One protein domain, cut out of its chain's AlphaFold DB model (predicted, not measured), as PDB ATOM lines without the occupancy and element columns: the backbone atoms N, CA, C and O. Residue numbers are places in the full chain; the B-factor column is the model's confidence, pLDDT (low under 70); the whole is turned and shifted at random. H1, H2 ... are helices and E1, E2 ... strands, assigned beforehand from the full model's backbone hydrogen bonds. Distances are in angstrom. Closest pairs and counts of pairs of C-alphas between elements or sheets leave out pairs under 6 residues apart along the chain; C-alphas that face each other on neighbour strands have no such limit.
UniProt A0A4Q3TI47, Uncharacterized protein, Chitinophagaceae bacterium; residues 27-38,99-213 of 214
ATOM      1  N   ASP A  27      -4.195   4.259  38.208       98.31
ATOM      2  CA  ASP A  27      -3.455   4.914  39.291       98.31
ATOM      3  C   ASP A  27      -2.165   5.571  38.783       98.31
ATOM      4  O   ASP A  27      -1.876   6.707  39.159       98.31
ATOM      5  N   GLU A  28      -1.415   4.911  37.895       98.12
ATOM      6  CA  GLU A  28      -0.220   5.497  37.272       98.12
ATOM      7  C   GLU A  28      -0.566   6.706  36.399       98.12
ATOM      8  O   GLU A  28       0.123   7.722  36.479       98.12
ATOM      9  N   LEU A  29      -1.630   6.618  35.592       97.94
ATOM     10  CA  LEU A  29      -2.072   7.721  34.738       97.94
ATOM     11  C   LEU A  29      -2.496   8.934  35.578       97.94
ATOM     12  O   LEU A  29      -1.955  10.019  35.389       97.94
ATOM     13  N   LEU A  30      -3.397   8.743  36.547       98.44
ATOM     14  CA  LEU A  30      -3.866   9.825  37.420       98.44
ATOM     15  C   LEU A  30      -2.720  10.431  38.240       98.44
ATOM     16  O   LEU A  30      -2.685  11.639  38.454       98.44
ATOM     17  N   THR A  31      -1.768   9.604  38.689       98.56
ATOM     18  CA  THR A  31      -0.588  10.088  39.420       98.56
ATOM     19  C   THR A  31       0.282  10.972  38.537       98.56
ATOM     20  O   THR A  31       0.724  12.022  38.994       98.56
ATOM     21  N   LYS A  32       0.522  10.578  37.280       97.81
ATOM     22  CA  LYS A  32       1.311  11.384  36.341       97.81
ATOM     23  C   LYS A  32       0.641  12.720  36.032       97.81
ATOM     24  O   LYS A  32       1.301  13.742  36.166       97.81
ATOM     25  N   GLU A  33      -0.649  12.707  35.702       97.81
ATOM     26  CA  GLU A  33      -1.437  13.918  35.415       97.81
ATOM     27  C   GLU A  33      -1.428  14.893  36.600       97.81
ATOM     28  O   GLU A  33      -1.093  16.070  36.459       97.81
ATOM     29  N   ARG A  34      -1.709  14.384  37.806       98.19
ATOM     30  CA  ARG A  34      -1.674  15.190  39.030       98.19
ATOM     31  C   ARG A  34      -0.287  15.765  39.297       98.19
ATOM     32  O   ARG A  34      -0.168  16.941  39.626       98.19
ATOM     33  N   ASN A  35       0.755  14.937  39.230       97.88
ATOM     34  CA  ASN A  35       2.110  15.382  39.552       97.88
ATOM     35  C   ASN A  35       2.591  16.441  38.564       97.88
ATOM     36  O   ASN A  35       3.184  17.425  38.987       97.88
ATOM     37  N   GLN A  36       2.266  16.279  37.283       97.06
ATOM     38  CA  GLN A  36       2.576  17.271  36.269       97.06
ATOM     39  C   GLN A  36       1.908  18.623  36.571       97.06
ATOM     40  O   GLN A  36       2.578  19.653  36.536       97.06
ATOM     41  N   TYR A  37       0.623  18.633  36.942       97.75
ATOM     42  CA  TYR A  37      -0.034  19.869  37.374       97.75
ATOM     43  C   TYR A  37       0.612  20.469  38.631       97.75
ATOM     44  O   TYR A  37       0.861  21.669  38.670       97.75
ATOM     45  N   LEU A  38       0.943  19.660  39.643       97.62
ATOM     46  CA  LEU A  38       1.581  20.169  40.863       97.62
ATOM     47  C   LEU A  38       2.986  20.727  40.626       97.62
ATOM     48  O   LEU A  38       3.375  21.685  41.291       97.62
ATOM     49  N   ASP A  99       1.780  21.893  24.719       87.00
ATOM     50  CA  ASP A  99       2.811  20.937  24.290       87.00
ATOM     51  C   ASP A  99       3.341  20.053  25.433       87.00
ATOM     52  O   ASP A  99       4.087  19.105  25.190       87.00
ATOM     53  N   SER A 100       2.983  20.360  26.683       89.75
ATOM     54  CA  SER A 100       3.363  19.564  27.852       89.75
ATOM     55  C   SER A 100       2.339  18.483  28.188       89.75
ATOM     56  O   SER A 100       2.662  17.596  28.970       89.75
ATOM     57  N   VAL A 101       1.128  18.520  27.627       92.88
ATOM     58  CA  VAL A 101       0.074  17.552  27.963       92.88
ATOM     59  C   VAL A 101       0.514  16.127  27.621       92.88
ATOM     60  O   VAL A 101       1.115  15.886  26.572       92.88
ATOM     61  N   LEU A 102       0.217  15.169  28.507       93.19
ATOM     62  CA  LEU A 102       0.560  13.768  28.282       93.19
ATOM     63  C   LEU A 102      -0.110  13.245  27.006       93.19
ATOM     64  O   LEU A 102      -1.331  13.121  26.918       93.19
ATOM     65  N   ASP A 103       0.707  12.865  26.024       91.94
ATOM     66  CA  ASP A 103       0.224  12.226  24.804       91.94
ATOM     67  C   ASP A 103       0.094  10.709  24.997       91.94
ATOM     68  O   ASP A 103       1.071   9.976  25.190       91.94
ATOM     69  N   PHE A 104      -1.140  10.216  24.924       93.44
ATOM     70  CA  PHE A 104      -1.446   8.793  24.914       93.44
ATOM     71  C   PHE A 104      -2.694   8.495  24.074       93.44
ATOM     72  O   PHE A 104      -3.588   9.318  23.903       93.44
ATOM     73  N   ALA A 105      -2.774   7.275  23.527       94.50
ATOM     74  CA  ALA A 105      -4.017   6.836  22.883       94.50
ATOM     75  C   ALA A 105      -5.099   6.602  23.948       94.50
ATOM     76  O   ALA A 105      -4.740   6.110  25.019       94.50
ATOM     77  N   PRO A 106      -6.390   6.860  23.660       96.50
ATOM     78  CA  PRO A 106      -7.461   6.625  24.619       96.50
ATOM     79  C   PRO A 106      -7.398   5.231  25.250       96.50
ATOM     80  O   PRO A 106      -7.297   4.222  24.548       96.50
ATOM     81  N   GLN A 107      -7.456   5.190  26.578       97.38
ATOM     82  CA  GLN A 107      -7.365   3.974  27.384       97.38
ATOM     83  C   GLN A 107      -8.734   3.637  27.970       97.38
ATOM     84  O   GLN A 107      -9.561   4.522  28.204       97.38
ATOM     85  N   VAL A 108      -8.989   2.347  28.187       98.00
ATOM     86  CA  VAL A 108     -10.264   1.859  28.717       98.00
ATOM     87  C   VAL A 108     -10.023   1.134  30.031       98.00
ATOM     88  O   VAL A 108      -9.214   0.212  30.090       98.00
ATOM     89  N   TYR A 109     -10.773   1.529  31.053       97.94
ATOM     90  CA  TYR A 109     -10.786   0.916  32.377       97.94
ATOM     91  C   TYR A 109     -12.208   0.481  32.743       97.94
ATOM     92  O   TYR A 109     -13.181   0.865  32.086       97.94
ATOM     93  N   GLU A 110     -12.332  -0.299  33.814       97.31
ATOM     94  CA  GLU A 110     -13.617  -0.754  34.340       97.31
ATOM     95  C   GLU A 110     -13.642  -0.653  35.870       97.31
ATOM     96  O   GLU A 110     -12.678  -1.033  36.535       97.31
ATOM     97  N   ILE A 111     -14.746  -0.139  36.421       95.31
ATOM     98  CA  ILE A 111     -15.028  -0.112  37.867       95.31
ATOM     99  C   ILE A 111     -16.472  -0.564  38.076       95.31
ATOM    100  O   ILE A 111     -17.396   0.092  37.605       95.31
ATOM    101  N   ASP A 112     -16.676  -1.679  38.780       94.94
ATOM    102  CA  ASP A 112     -18.001  -2.249  39.083       94.94
ATOM    103  C   ASP A 112     -18.919  -2.381  37.843       94.94
ATOM    104  O   ASP A 112     -20.122  -2.112  37.889       94.94
ATOM    105  N   GLY A 113     -18.343  -2.762  36.697       94.19
ATOM    106  CA  GLY A 113     -19.052  -2.891  35.418       94.19
ATOM    107  C   GLY A 113     -19.368  -1.567  34.703       94.19
ATOM    108  O   GLY A 113     -20.039  -1.579  33.669       94.19
ATOM    109  N   MET A 114     -18.909  -0.425  35.224       98.00
ATOM    110  CA  MET A 114     -18.920   0.866  34.533       98.00
ATOM    111  C   MET A 114     -17.655   1.006  33.680       98.00
ATOM    112  O   MET A 114     -16.538   0.918  34.194       98.00
ATOM    113  N   LYS A 115     -17.829   1.269  32.383       98.56
ATOM    114  CA  LYS A 115     -16.729   1.511  31.445       98.56
ATOM    115  C   LYS A 115     -16.221   2.945  31.583       98.56
ATOM    116  O   LYS A 115     -17.009   3.887  31.535       98.56
ATOM    117  N   ILE A 116     -14.908   3.112  31.675       98.56
ATOM    118  CA  ILE A 116     -14.251   4.419  31.760       98.56
ATOM    119  C   ILE A 116     -13.322   4.561  30.561       98.56
ATOM    120  O   ILE A 116     -12.444   3.727  30.358       98.56
ATOM    121  N   ILE A 117     -13.524   5.594  29.754       98.44
ATOM    122  CA  ILE A 117     -12.723   5.896  28.567       98.44
ATOM    123  C   ILE A 117     -11.943   7.169  28.866       98.44
ATOM    124  O   ILE A 117     -12.541   8.235  28.974       98.44
ATOM    125  N   VAL A 118     -10.624   7.066  28.993       98.31
ATOM    126  CA  VAL A 118      -9.754   8.212  29.288       98.31
ATOM    127  C   VAL A 118      -8.952   8.550  28.046       98.31
ATOM    128  O   VAL A 118      -8.137   7.748  27.594       98.31
ATOM    129  N   SER A 119      -9.207   9.723  27.481       97.50
ATOM    130  CA  SER A 119      -8.368  10.353  26.455       97.50
ATOM    131  C   SER A 119      -7.398  11.332  27.128       97.50
ATOM    132  O   SER A 119      -7.595  11.614  28.311       97.50
ATOM    133  N   PRO A 120      -6.380  11.861  26.419       96.62
ATOM    134  CA  PRO A 120      -5.545  12.938  26.947       96.62
ATOM    135  C   PRO A 120      -6.381  14.044  27.596       96.62
ATOM    136  O   PRO A 120      -7.395  14.489  27.041       96.62
ATOM    137  N   PHE A 121      -5.981  14.424  28.801       97.44
ATOM    138  CA  PHE A 121      -6.650  15.425  29.618       97.44
ATOM    139  C   PHE A 121      -5.604  16.172  30.453       97.44
ATOM    140  O   PHE A 121      -4.434  15.815  30.421       97.44
ATOM    141  N   VAL A 122      -6.014  17.225  31.153       97.19
ATOM    142  CA  VAL A 122      -5.188  17.929  32.141       97.19
ATOM    143  C   VAL A 122      -5.899  17.941  33.485       97.19
ATOM    144  O   VAL A 122      -7.127  18.056  33.553       97.19
ATOM    145  N   TRP A 123      -5.135  17.815  34.571       98.19
ATOM    146  CA  TRP A 123      -5.674  17.677  35.929       98.19
ATOM    147  C   TRP A 123      -6.587  18.844  36.345       98.19
ATOM    148  O   TRP A 123      -7.644  18.624  36.935       98.19
ATOM    149  N   ASN A 124      -6.224  20.073  35.976       96.19
ATOM    150  CA  ASN A 124      -6.961  21.295  36.304       96.19
ATOM    151  C   ASN A 124      -7.992  21.715  35.236       96.19
ATOM    152  O   ASN A 124      -8.480  22.838  35.221       96.19
ATOM    153  N   GLY A 125      -8.334  20.807  34.323       95.62
ATOM    154  CA  GLY A 125      -9.284  21.056  33.239       95.62
ATOM    155  C   GLY A 125      -9.933  19.766  32.759       95.62
ATOM    156  O   GLY A 125     -10.086  19.551  31.555       95.62
ATOM    157  N   CYS A 126     -10.250  18.868  33.689       97.81
ATOM    158  CA  CYS A 126     -10.763  17.542  33.392       97.81
ATOM    159  C   CYS A 126     -12.253  17.607  33.038       97.81
ATOM    160  O   CYS A 126     -13.110  17.810  33.898       97.81
ATOM    161  N   GLU A 127     -12.584  17.340  31.782       98.00
ATOM    162  CA  GLU A 127     -13.958  17.229  31.307       98.00
ATOM    163  C   GLU A 127     -14.452  15.794  31.449       98.00
ATOM    164  O   GLU A 127     -13.807  14.830  31.027       98.00
ATOM    165  N   LEU A 128     -15.636  15.668  32.031       97.88
ATOM    166  CA  LEU A 128     -16.281  14.406  32.328       97.88
ATOM    167  C   LEU A 128     -17.608  14.342  31.589       97.88
ATOM    168  O   LEU A 128     -18.450  15.218  31.764       97.88
ATOM    169  N   THR A 129     -17.820  13.283  30.816       97.94
ATOM    170  CA  THR A 129     -19.093  13.019  30.144       97.94
ATOM    171  C   THR A 129     -19.643  11.660  30.555       97.94
ATOM    172  O   THR A 129     -18.938  10.657  30.496       97.94
ATOM    173  N   THR A 130     -20.914  11.604  30.948       97.88
ATOM    174  CA  THR A 130     -21.589  10.371  31.371       97.88
ATOM    175  C   THR A 130     -22.784  10.040  30.479       97.88
ATOM    176  O   THR A 130     -23.377  10.913  29.843       97.88
ATOM    177  N   ASP A 131     -23.158   8.758  30.439       96.56
ATOM    178  CA  ASP A 131     -24.277   8.235  29.637       96.56
ATOM    179  C   ASP A 131     -25.670   8.645  30.142       96.56
ATOM    180  O   ASP A 131     -26.668   8.442  29.453       96.56
ATOM    181  N   LYS A 132     -25.738   9.211  31.347       94.00
ATOM    182  CA  LYS A 132     -26.928   9.840  31.928       94.00
ATOM    183  C   LYS A 132     -26.521  10.800  33.043       94.00
ATOM    184  O   LYS A 132     -25.412  10.717  33.572       94.00
ATOM    185  N   LYS A 133     -27.450  11.657  33.461       93.69
ATOM    186  CA  LYS A 133     -27.270  12.577  34.588       93.69
ATOM    187  C   LYS A 133     -27.047  11.832  35.922       93.69
ATOM    188  O   LYS A 133     -27.892  11.009  36.291       93.69
ATOM    189  N   PRO A 134     -25.978  12.146  36.677       90.75
ATOM    190  CA  PRO A 134     -25.821  11.711  38.063       90.75
ATOM    191  C   PRO A 134     -26.913  12.299  38.976       90.75
ATOM    192  O   PRO A 134     -27.355  13.434  38.808       90.75
ATOM    193  N   ILE A 135     -27.345  11.545  39.982       86.25
ATOM    194  CA  ILE A 135     -28.185  12.052  41.075       86.25
ATOM    195  C   ILE A 135     -27.353  12.915  42.054       86.25
ATOM    196  O   ILE A 135     -26.153  13.117  41.877       86.25
ATOM    197  N   ARG A 136     -27.982  13.409  43.134       83.31
ATOM    198  CA  ARG A 136     -27.401  14.363  44.113       83.31
ATOM    199  C   ARG A 136     -26.045  13.981  44.731       83.31
ATOM    200  O   ARG A 136     -25.394  14.835  45.323       83.31
ATOM    201  N   SER A 137     -25.607  12.728  44.640       87.88
ATOM    202  CA  SER A 137     -24.312  12.296  45.177       87.88
ATOM    203  C   SER A 137     -23.108  12.921  44.466       87.88
ATOM    204  O   SER A 137     -22.068  13.045  45.106       87.88
ATOM    205  N   PHE A 138     -23.243  13.380  43.214       94.50
ATOM    206  CA  PHE A 138     -22.189  14.164  42.555       94.50
ATOM    207  C   PHE A 138     -21.946  15.504  43.267       94.50
ATOM    208  O   PHE A 138     -20.824  15.780  43.681       94.50
ATOM    209  N   ASP A 139     -23.003  16.288  43.507       95.31
ATOM    210  CA  ASP A 139     -22.894  17.574  44.209       95.31
ATOM    211  C   ASP A 139     -22.299  17.398  45.614       95.31
ATOM    212  O   ASP A 139     -21.483  18.202  46.055       95.31
ATOM    213  N   ASN A 140     -22.680  16.332  46.325       96.00
ATOM    214  CA  ASN A 140     -22.131  16.037  47.652       96.00
ATOM    215  C   ASN A 140     -20.639  15.677  47.597       96.00
ATOM    216  O   ASN A 140     -19.877  16.090  48.473       96.00
ATOM    217  N   TRP A 141     -20.219  14.911  46.585       97.75
ATOM    218  CA  TRP A 141     -18.806  14.627  46.343       97.75
ATOM    219  C   TRP A 141     -18.036  15.926  46.072       97.75
ATOM    220  O   TRP A 141     -17.029  16.171  46.737       97.75
ATOM    221  N   ALA A 142     -18.555  16.782  45.189       97.31
ATOM    222  CA  ALA A 142     -17.914  18.036  44.809       97.31
ATOM    223  C   ALA A 142     -17.776  18.988  46.005       97.31
ATOM    224  O   ALA A 142     -16.678  19.441  46.301       97.31
ATOM    225  N   LYS A 143     -18.853  19.207  46.772       96.69
ATOM    226  CA  LYS A 143     -18.834  20.059  47.976       96.69
ATOM    227  C   LYS A 143     -17.792  19.615  49.000       96.69
ATOM    228  O   LYS A 143     -17.069  20.446  49.543       96.69
ATOM    229  N   ARG A 144     -17.698  18.304  49.246       97.31
ATOM    230  CA  ARG A 144     -16.714  17.737  50.178       97.31
ATOM    231  C   ARG A 144     -15.283  17.954  49.691       97.31
ATOM    232  O   ARG A 144     -14.411  18.258  50.499       97.31
ATOM    233  N   TRP A 145     -15.035  17.767  48.397       98.06
ATOM    234  CA  TRP A 145     -13.696  17.910  47.833       98.06
ATOM    235  C   TRP A 145     -13.284  19.362  47.589       98.06
ATOM    236  O   TRP A 145     -12.090  19.635  47.635       98.06
ATOM    237  N   MET A 146     -14.232  20.283  47.397       97.00
ATOM    238  CA  MET A 146     -13.978  21.731  47.349       97.00
ATOM    239  C   MET A 146     -13.726  22.337  48.729       97.00
ATOM    240  O   MET A 146     -13.194  23.444  48.815       97.00
ATOM    241  N   ASP A 147     -14.110  21.618  49.789       96.94
ATOM    242  CA  ASP A 147     -14.061  22.099  51.167       96.94
ATOM    243  C   ASP A 147     -14.823  23.421  51.336       96.94
ATOM    244  O   ASP A 147     -14.275  24.428  51.773       96.94
ATOM    245  N   ILE A 148     -16.099  23.423  50.933       94.06
ATOM    246  CA  ILE A 148     -16.942  24.635  50.932       94.06
ATOM    247  C   ILE A 148     -17.128  25.255  52.325       94.06
ATOM    248  O   ILE A 148     -17.389  26.447  52.434       94.06
ATOM    249  N   ASP A 149     -16.990  24.448  53.377       94.50
ATOM    250  CA  ASP A 149     -17.098  24.882  54.771       94.50
ATOM    251  C   ASP A 149     -15.736  25.339  55.343       94.50
ATOM    252  O   ASP A 149     -15.648  25.665  56.526       94.50
ATOM    253  N   GLU A 150     -14.678  25.334  54.518       94.75
ATOM    254  CA  GLU A 150     -13.285  25.681  54.847       94.75
ATOM    255  C   GLU A 150     -12.776  25.019  56.140       94.75
ATOM    256  O   GLU A 150     -12.212  25.665  57.030       94.75
ATOM    257  N   VAL A 151     -12.990  23.701  56.267       96.06
ATOM    258  CA  VAL A 151     -12.591  22.942  57.464       96.06
ATOM    259  C   VAL A 151     -11.195  22.331  57.353       96.06
ATOM    260  O   VAL A 151     -10.608  21.949  58.376       96.06
ATOM    261  N   LYS A 152     -10.642  22.204  56.140       94.62
ATOM    262  CA  LYS A 152      -9.298  21.660  55.935       94.62
ATOM    263  C   LYS A 152      -8.232  22.680  56.309       94.62
ATOM    264  O   LYS A 152      -8.416  23.891  56.278       94.62
ATOM    265  N   LYS A 153      -7.067  22.147  56.667       94.62
ATOM    266  CA  LYS A 153      -5.863  22.931  56.937       94.62
ATOM    267  C   LYS A 153      -4.795  22.583  55.908       94.62
ATOM    268  O   LYS A 153      -4.743  21.419  55.501       94.62
ATOM    269  N   PRO A 154      -3.931  23.544  55.546       94.19
ATOM    270  CA  PRO A 154      -2.787  23.276  54.691       94.19
ATOM    271  C   PRO A 154      -1.925  22.125  55.221       94.19
ATOM    272  O   PRO A 154      -1.678  22.031  56.429       94.19
ATOM    273  N   THR A 155      -1.456  21.261  54.325       92.62
ATOM    274  CA  THR A 155      -0.446  20.242  54.617       92.62
ATOM    275  C   THR A 155       0.950  20.863  54.733       92.62
ATOM    276  O   THR A 155       1.122  22.077  54.641       92.62
ATOM    277  N   ALA A 156       1.970  20.042  55.007       89.50
ATOM    278  CA  ALA A 156       3.340  20.521  55.226       89.50
ATOM    279  C   ALA A 156       3.961  21.210  53.992       89.50
ATOM    280  O   ALA A 156       4.837  22.057  54.137       89.50
ATOM    281  N   ASP A 157       3.493  20.854  52.798       86.88
ATOM    282  CA  ASP A 157       3.806  21.480  51.507       86.88
ATOM    283  C   ASP A 157       2.965  22.741  51.221       86.88
ATOM    284  O   ASP A 157       3.216  23.445  50.249       86.88
ATOM    285  N   GLY A 158       2.006  23.071  52.091       91.56
ATOM    286  CA  GLY A 158       1.171  24.266  52.004       91.56
ATOM    287  C   GLY A 158      -0.161  24.078  51.277       91.56
ATOM    288  O   GLY A 158      -0.962  25.008  51.301       91.56
ATOM    289  N   TYR A 159      -0.435  22.911  50.687       95.44
ATOM    290  CA  TYR A 159      -1.672  22.666  49.936       95.44
ATOM    291  C   TYR A 159      -2.855  22.262  50.826       95.44
ATOM    292  O   TYR A 159      -2.698  21.588  51.841       95.44
ATOM    293  N   LEU A 160      -4.076  22.612  50.427       97.00
ATOM    294  CA  LEU A 160      -5.319  22.203  51.086       97.00
ATOM    295  C   LEU A 160      -5.772  20.792  50.678       97.00
ATOM    296  O   LEU A 160      -6.570  20.178  51.390       97.00
ATOM    297  N   ASN A 161      -5.253  20.244  49.572       97.56
ATOM    298  CA  ASN A 161      -5.679  18.964  48.993       97.56
ATOM    299  C   ASN A 161      -7.185  18.957  48.667       97.56
ATOM    300  O   ASN A 161      -7.961  18.145  49.201       97.56
ATOM    301  N   VAL A 162      -7.586  19.890  47.803       98.19
ATOM    302  CA  VAL A 162      -8.974  20.188  47.411       98.19
ATOM    303  C   VAL A 162      -9.101  20.326  45.898       98.19
ATOM    304  O   VAL A 162      -8.113  20.605  45.222       98.19
ATOM    305  N   ILE A 163     -10.309  20.115  45.370       98.50
ATOM    306  CA  ILE A 163     -10.631  20.499  43.988       98.50
ATOM    307  C   ILE A 163     -10.934  21.997  43.958       98.50
ATOM    308  O   ILE A 163     -11.418  22.558  44.948       98.50
ATOM    309  N   HIS A 164     -10.638  22.650  42.843       98.12
ATOM    310  CA  HIS A 164     -10.712  24.104  42.743       98.12
ATOM    311  C   HIS A 164     -12.028  24.604  42.181       98.12
ATOM    312  O   HIS A 164     -12.546  25.621  42.644       98.12
ATOM    313  N   SER A 165     -12.617  23.881  41.237       97.19
ATOM    314  CA  SER A 165     -13.907  24.260  40.674       97.19
ATOM    315  C   SER A 165     -14.629  23.080  40.034       97.19
ATOM    316  O   SER A 165     -14.039  22.050  39.694       97.19
ATOM    317  N   VAL A 166     -15.939  23.249  39.874       96.62
ATOM    318  CA  VAL A 166     -16.792  22.379  39.064       96.62
ATOM    319  C   VAL A 166     -17.708  23.268  38.236       96.62
ATOM    320  O   VAL A 166     -18.391  24.143  38.773       96.62
ATOM    321  N   THR A 167     -17.762  23.043  36.926       94.75
ATOM    322  CA  THR A 167     -18.644  23.814  36.047       94.75
ATOM    323  C   THR A 167     -20.075  23.292  36.110       94.75
ATOM    324  O   THR A 167     -20.320  22.087  36.235       94.75
ATOM    325  N   TYR A 168     -21.051  24.204  36.017       93.19
ATOM    326  CA  TYR A 168     -22.454  23.802  35.958       93.19
ATOM    327  C   TYR A 168     -22.667  22.872  34.761       93.19
ATOM    328  O   TYR A 168     -22.328  23.252  33.636       93.19
ATOM    329  N   PRO A 169     -23.207  21.663  34.975       93.62
ATOM    330  CA  PRO A 169     -23.219  20.664  33.931       93.62
ATOM    331  C   PRO A 169     -24.167  21.023  32.791       93.62
ATOM    332  O   PRO A 169     -25.265  21.546  33.000       93.62
ATOM    333  N   ALA A 170     -23.754  20.670  31.579       93.12
ATOM    334  CA  ALA A 170     -24.584  20.711  30.390       93.12
ATOM    335  C   ALA A 170     -25.225  19.339  30.141       93.12
ATOM    336  O   ALA A 170     -24.612  18.293  30.357       93.12
ATOM    337  N   GLU A 171     -26.462  19.347  29.647       92.75
ATOM    338  CA  GLU A 171     -27.165  18.144  29.205       92.75
ATOM    339  C   GLU A 171     -27.465  18.264  27.711       92.75
ATOM    340  O   GLU A 171     -28.209  19.149  27.285       92.75
ATOM    341  N   GLN A 172     -26.880  17.379  26.905       88.31
ATOM    342  CA  GLN A 172     -27.098  17.346  25.460       88.31
ATOM    343  C   GLN A 172     -27.132  15.902  24.966       88.31
ATOM    344  O   GLN A 172     -26.276  15.095  25.311       88.31
ATOM    345  N   ASN A 173     -28.111  15.565  24.120       87.69
ATOM    346  CA  ASN A 173     -28.238  14.232  23.513       87.69
ATOM    347  C   ASN A 173     -28.236  13.084  24.543       87.69
ATOM    348  O   ASN A 173     -27.642  12.034  24.312       87.69
ATOM    349  N   SER A 174     -28.897  13.286  25.688       86.75
ATOM    350  CA  SER A 174     -28.914  12.358  26.837       86.75
ATOM    351  C   SER A 174     -27.561  12.128  27.518       86.75
ATOM    352  O   SER A 174     -27.481  11.318  28.436       86.75
ATOM    353  N   LYS A 175     -26.513  12.853  27.116       93.94
ATOM    354  CA  LYS A 175     -25.241  12.903  27.831       93.94
ATOM    355  C   LYS A 175     -25.254  14.047  28.834       93.94
ATOM    356  O   LYS A 175     -25.863  15.093  28.593       93.94
ATOM    357  N   TRP A 176     -24.573  13.832  29.948       96.38
ATOM    358  CA  TRP A 176     -24.331  14.845  30.967       96.38
ATOM    359  C   TRP A 176     -22.839  15.142  30.993       96.38
ATOM    360  O   TRP A 176     -22.042  14.208  31.077       96.38
ATOM    361  N   THR A 177     -22.470  16.415  30.889       96.56
ATOM    362  CA  THR A 177     -21.072  16.841  30.803       96.56
ATOM    363  C   THR A 177     -20.787  17.949  31.805       96.56
ATOM    364  O   THR A 177     -21.553  18.903  31.915       96.56
ATOM    365  N   THR A 178     -19.668  17.843  32.508       96.81
ATOM    366  CA  THR A 178     -19.124  18.875  33.403       96.81
ATOM    367  C   THR A 178     -17.614  18.974  33.195       96.81
ATOM    368  O   THR A 178     -17.010  18.082  32.599       96.81
ATOM    369  N   SER A 179     -17.002  20.042  33.690       97.44
ATOM    370  CA  SER A 179     -15.553  20.170  33.824       97.44
ATOM    371  C   SER A 179     -15.200  20.360  35.292       97.44
ATOM    372  O   SER A 179     -15.936  21.014  36.035       97.44
ATOM    373  N   ILE A 180     -14.100  19.746  35.703       98.38
ATOM    374  CA  ILE A 180     -13.599  19.739  37.068       98.38
ATOM    375  C   ILE A 180     -12.144  20.183  37.017       98.38
ATOM    376  O   ILE A 180     -11.317  19.556  36.352       98.38
ATOM    377  N   ASP A 181     -11.835  21.230  37.769       98.19
ATOM    378  CA  ASP A 181     -10.462  21.545  38.127       98.19
ATOM    379  C   ASP A 181     -10.127  20.775  39.406       98.19
ATOM    380  O   ASP A 181     -10.621  21.105  40.491       98.19
ATOM    381  N   PHE A 182      -9.330  19.710  39.288       98.62
ATOM    382  CA  PHE A 182      -8.973  18.896  40.445       98.62
ATOM    383  C   PHE A 182      -7.973  19.573  41.387       98.62
ATOM    384  O   PHE A 182      -7.775  19.043  42.484       98.62
ATOM    385  N   GLY A 183      -7.376  20.707  41.017       97.75
ATOM    386  CA  GLY A 183      -6.488  21.475  41.879       97.75
ATOM    387  C   GLY A 183      -5.429  20.622  42.577       97.75
ATOM    388  O   GLY A 183      -4.884  19.659  42.026       97.75
ATOM    389  N   SER A 184      -5.175  20.916  43.853       98.12
ATOM    390  CA  SER A 184      -4.223  20.149  44.666       98.12
ATOM    391  C   SER A 184      -4.735  18.779  45.132       98.12
ATOM    392  O   SER A 184      -4.002  18.035  45.799       98.12
ATOM    393  N   SER A 185      -5.983  18.415  44.808       98.50
ATOM    394  CA  SER A 185      -6.603  17.194  45.322       98.50
ATOM    395  C   SER A 185      -5.787  15.932  44.996       98.50
ATOM    396  O   SER A 185      -5.142  15.827  43.950       98.50
ATOM    397  N   PRO A 186      -5.762  14.942  45.903       98.25
ATOM    398  CA  PRO A 186      -5.123  13.656  45.662       98.25
ATOM    399  C   PRO A 186      -5.909  12.831  44.637       98.25
ATOM    400  O   PRO A 186      -7.123  12.978  44.505       98.25
ATOM    401  N   ILE A 187      -5.254  11.852  44.000       98.56
ATOM    402  CA  ILE A 187      -5.903  10.973  43.005       98.56
ATOM    403  C   ILE A 187      -7.117  10.208  43.555       98.56
ATOM    404  O   ILE A 187      -7.989   9.784  42.798       98.56
ATOM    405  N   VAL A 188      -7.209  10.043  44.881       98.50
ATOM    406  CA  VAL A 188      -8.380   9.438  45.528       98.50
ATOM    407  C   VAL A 188      -9.651  10.265  45.311       98.50
ATOM    408  O   VAL A 188     -10.717   9.670  45.218       98.50
ATOM    409  N   ALA A 189      -9.565  11.588  45.118       98.62
ATOM    410  CA  ALA A 189     -10.721  12.416  44.773       98.62
ATOM    411  C   ALA A 189     -11.364  11.966  43.456       98.62
ATOM    412  O   ALA A 189     -12.574  11.739  43.392       98.62
ATOM    413  N   PHE A 190     -10.533  11.742  42.436       98.75
ATOM    414  CA  PHE A 190     -10.949  11.221  41.138       98.75
ATOM    415  C   PHE A 190     -11.504   9.796  41.249       98.75
ATOM    416  O   PHE A 190     -12.569   9.485  40.721       98.75
ATOM    417  N   LYS A 191     -10.816   8.907  41.973       98.56
ATOM    418  CA  LYS A 191     -11.272   7.516  42.141       98.56
ATOM    419  C   LYS A 191     -12.614   7.446  42.872       98.56
ATOM    420  O   LYS A 191     -13.506   6.718  42.447       98.56
ATOM    421  N   GLU A 192     -12.790   8.250  43.918       98.44
ATOM    422  CA  GLU A 192     -14.062   8.371  44.631       98.44
ATOM    423  C   GLU A 192     -15.178   8.930  43.745       98.44
ATOM    424  O   GLU A 192     -16.324   8.507  43.900       98.44
ATOM    425  N   LEU A 193     -14.871   9.840  42.812       98.44
ATOM    426  CA  LEU A 193     -15.840  10.301  41.814       98.44
ATOM    427  C   LEU A 193     -16.319   9.131  40.955       98.44
ATOM    428  O   LEU A 193     -17.524   8.928  40.819       98.44
ATOM    429  N   LEU A 194     -15.400   8.317  40.429       98.31
ATOM    430  CA  LEU A 194     -15.760   7.157  39.612       98.31
ATOM    431  C   LEU A 194     -16.616   6.148  40.390       98.31
ATOM    432  O   LEU A 194     -17.651   5.714  39.887       98.31
ATOM    433  N   THR A 195     -16.246   5.821  41.632       97.00
ATOM    434  CA  THR A 195     -17.064   4.956  42.500       97.00
ATOM    435  C   THR A 195     -18.436   5.577  42.771       97.00
ATOM    436  O   THR A 195     -19.456   4.890  42.706       97.00
ATOM    437  N   THR A 196     -18.488   6.892  43.009       96.81
ATOM    438  CA  THR A 196     -19.738   7.637  43.218       96.81
ATOM    439  C   THR A 196     -20.647   7.553  41.995       96.81
ATOM    440  O   THR A 196     -21.853   7.378  42.150       96.81
ATOM    441  N   LEU A 197     -20.102   7.665  40.784       97.31
ATOM    442  CA  LEU A 197     -20.859   7.561  39.535       97.31
ATOM    443  C   LEU A 197     -21.326   6.127  39.273       97.31
ATOM    444  O   LEU A 197     -22.503   5.910  38.974       97.31
ATOM    445  N   SER A 198     -20.444   5.146  39.465       96.88
ATOM    446  CA  SER A 198     -20.784   3.733  39.289       96.88
ATOM    447  C   SER A 198     -21.928   3.304  40.218       96.88
ATOM    448  O   SER A 198     -22.916   2.718  39.767       96.88
ATOM    449  N   GLY A 199     -21.896   3.735  41.487       95.44
ATOM    450  CA  GLY A 199     -22.963   3.493  42.466       95.44
ATOM    451  C   GLY A 199     -24.333   4.085  42.094       95.44
ATOM    452  O   GLY A 199     -25.351   3.697  42.662       95.44
ATOM    453  N   GLN A 200     -24.391   4.988  41.110       94.81
ATOM    454  CA  GLN A 200     -25.630   5.568  40.568       94.81
ATOM    455  C   GLN A 200     -26.093   4.865  39.279       94.81
ATOM    456  O   GLN A 200     -27.035   5.293  38.594       94.81
ATOM    457  N   GLY A 201     -25.421   3.773  38.915       95.00
ATOM    458  CA  GLY A 201     -25.690   2.992  37.718       95.00
ATOM    459  C   GLY A 201     -25.351   3.723  36.423       95.00
ATOM    460  O   GLY A 201     -25.996   3.429  35.413       95.00
ATOM    461  N   ILE A 202     -24.428   4.693  36.459       96.94
ATOM    462  CA  ILE A 202     -23.736   5.199  35.261       96.94
ATOM    463  C   ILE A 202     -23.032   4.006  34.603       96.94
ATOM    464  O   ILE A 202     -22.466   3.165  35.306       96.94
ATOM    465  N   LYS A 203     -23.117   3.876  33.276       97.62
ATOM    466  CA  LYS A 203     -22.508   2.742  32.552       97.62
ATOM    467  C   LYS A 203     -21.278   3.135  31.769       97.62
ATOM    468  O   LYS A 203     -20.409   2.289  31.569       97.62
ATOM    469  N   THR A 204     -21.200   4.390  31.340       98.25
ATOM    470  CA  THR A 204     -20.040   4.907  30.617       98.25
ATOM    471  C   THR A 204     -19.654   6.274  31.151       98.25
ATOM    472  O   THR A 204     -20.506   7.151  31.294       98.25
ATOM    473  N   VAL A 205     -18.360   6.438  31.405       98.38
ATOM    474  CA  VAL A 205     -17.711   7.708  31.717       98.38
ATOM    475  C   VAL A 205     -16.633   7.951  30.667       98.38
ATOM    476  O   VAL A 205     -15.787   7.091  30.435       98.38
ATOM    477  N   GLU A 206     -16.662   9.112  30.034       98.38
ATOM    478  CA  GLU A 206     -15.612   9.612  29.151       98.38
ATOM    479  C   GLU A 206     -14.879  10.750  29.877       98.38
ATOM    480  O   GLU A 206     -15.521  11.639  30.434       98.38
ATOM    481  N   VAL A 207     -13.547  10.702  29.881       98.50
ATOM    482  CA  VAL A 207     -12.648  11.697  30.484       98.50
ATOM    483  C   VAL A 207     -11.752  12.256  29.386       98.50
ATOM    484  O   VAL A 207     -11.151  11.481  28.634       98.50
ATOM    485  N   HIS A 208     -11.680  13.578  29.272       97.38
ATOM    486  CA  HIS A 208     -10.856  14.284  28.287       97.38
ATOM    487  C   HIS A 208     -10.656  15.754  28.691       97.38
ATOM    488  O   HIS A 208     -11.256  16.208  29.654       97.38
ATOM    489  N   SER A 209      -9.871  16.521  27.933       95.88
ATOM    490  CA  SER A 209      -9.833  17.992  28.041       95.88
ATOM    491  C   SER A 209      -9.907  18.634  26.657       95.88
ATOM    492  O   SER A 209      -8.980  19.307  26.222       95.88
ATOM    493  N   LYS A 210     -10.994  18.397  25.917       88.06
ATOM    494  CA  LYS A 210     -11.117  18.854  24.525       88.06
ATOM    495  C   LYS A 210     -11.103  20.371  24.430       88.06
ATOM    496  O   LYS A 210     -10.349  20.890  23.622       88.06
ATOM    497  N   THR A 211     -11.837  21.080  25.291       82.94
ATOM    498  CA  THR A 211     -11.855  22.556  25.253       82.94
ATOM    499  C   THR A 211     -10.482  23.157  25.564       82.94
ATOM    500  O   THR A 211     -10.172  24.244  25.097       82.94
ATOM    501  N   PHE A 212      -9.649  22.457  26.339       77.50
ATOM    502  CA  PHE A 212      -8.274  22.877  26.618       77.50
ATOM    503  C   PHE A 212      -7.315  22.569  25.452       77.50
ATOM    504  O   PHE A 212      -6.360  23.302  25.207       77.50
ATOM    505  N   LEU A 213      -7.548  21.458  24.746       72.25
ATOM    506  CA  LEU A 213      -6.648  20.910  23.727       72.25
ATOM    507  C   LEU A 213      -6.989  21.315  22.290       72.25
ATOM    508  O   LEU A 213      -6.148  21.137  21.407       72.25
TER     509      LEU A 213
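AT A GLANCE: This is residues 27 to 38 and 99 to 213 of the 214 residues of an uncharacterized protein of Chitinophagaceae bacterium (UniProt A0A4Q3TI47). A strongly twisted sheet of six strands has one helix, H3, running slantwise over one face, towards the E1, E2 and E6 part of the sheet. H2 packs side by side with H3, running the opposite way, while H1 meets the first residue of H3 at a steep tilt, and a long loop between H2 and E4 reaches far out from the body. The printed part has 127 residues, with four named helices and six named strands in the order H1 E1 E2 E3 H2 E4 E5 H3 E6 H4. The sheet is mixed, in the order E1 E2 E6 E3 E5 E4, and the class is mixed, helices and strands. The whole is compact, with a radius of gyration of the C-alphas of 14.2 A and spans of 42 by 35 by 26 A.

IN THESE COORDINATES: H1, residues 27 to 38, begins at C-alpha 27 (-3.455, 4.914, 39.291) and is 16.1 A long. After the cut come E1, residues 107 to 111, E2, residues 114 to 118, and E3, residues 126 to 130. H2, residues 137 to 146, is 14.2 A long. E4 is residues 170 to 172, and E5, residues 175 to 181, is the longest strand at 20.0 A. H3, residues 187 to 198, is 17.0 A long and begins at C-alpha 187 (-5.903, 10.973, 43.005). E6 is residues 204 to 208, and H4, residues 210 to 213, ends at C-alpha 213 (-6.648, 20.910, 23.727).

HOW THE PARTS SIT: E1 and E2 form a hairpin, with N 109 and O 116 2.8 A apart. E2 and E6 are parallel, with N 207 and O 117 at 2.8 A. E6 and E3 are antiparallel, with N 127 and O 208 at 2.8 A. E3 and E5 are antiparallel, with N 128 and O 178 at 2.8 A. E4 and E5 form a hairpin, with N 170 and O 177 at 2.8 A. H3 is on the sheet at a height of 6.7 A, in two layers, a helix on one face of a sheet. It lies only just over E2, with 3 C-alphas falling on it, at 36 degrees on the local plane. H2 and H3 touch at a shallow tilt of 12 degrees, opposite ways; their closest C-alphas, of Ser 137 and Thr 196, are 6.8 A apart. H1 touches H3 at residue 187 alone, the C-alphas of Leu 30 and Ile 187 being 6.1 A apart, at a steep tilt of 52 degrees. H4 only grazes the sheet, with residues 210 to 212. E3, H2, E4 and E5, H3, E6 are split strand-helix-strand units, two strands running the same way with another strand between them in the sheet, both with right-handed crossovers. In H1, H2 and H3 every O i to N i+4 pair is within hydrogen-bond range; H4 is too short for one.

THE WHOLE: The C-alphas of Ala 156 and Asn 173, the two farthest apart, are 45.2 A apart. Residues 39 to 98 are not printed, and C-alphas 38 and 99 are 16.6 A apart across the cut. The link from H2 to E4, residues 147 to 169, is long. No printed residue has a pLDDT under 70.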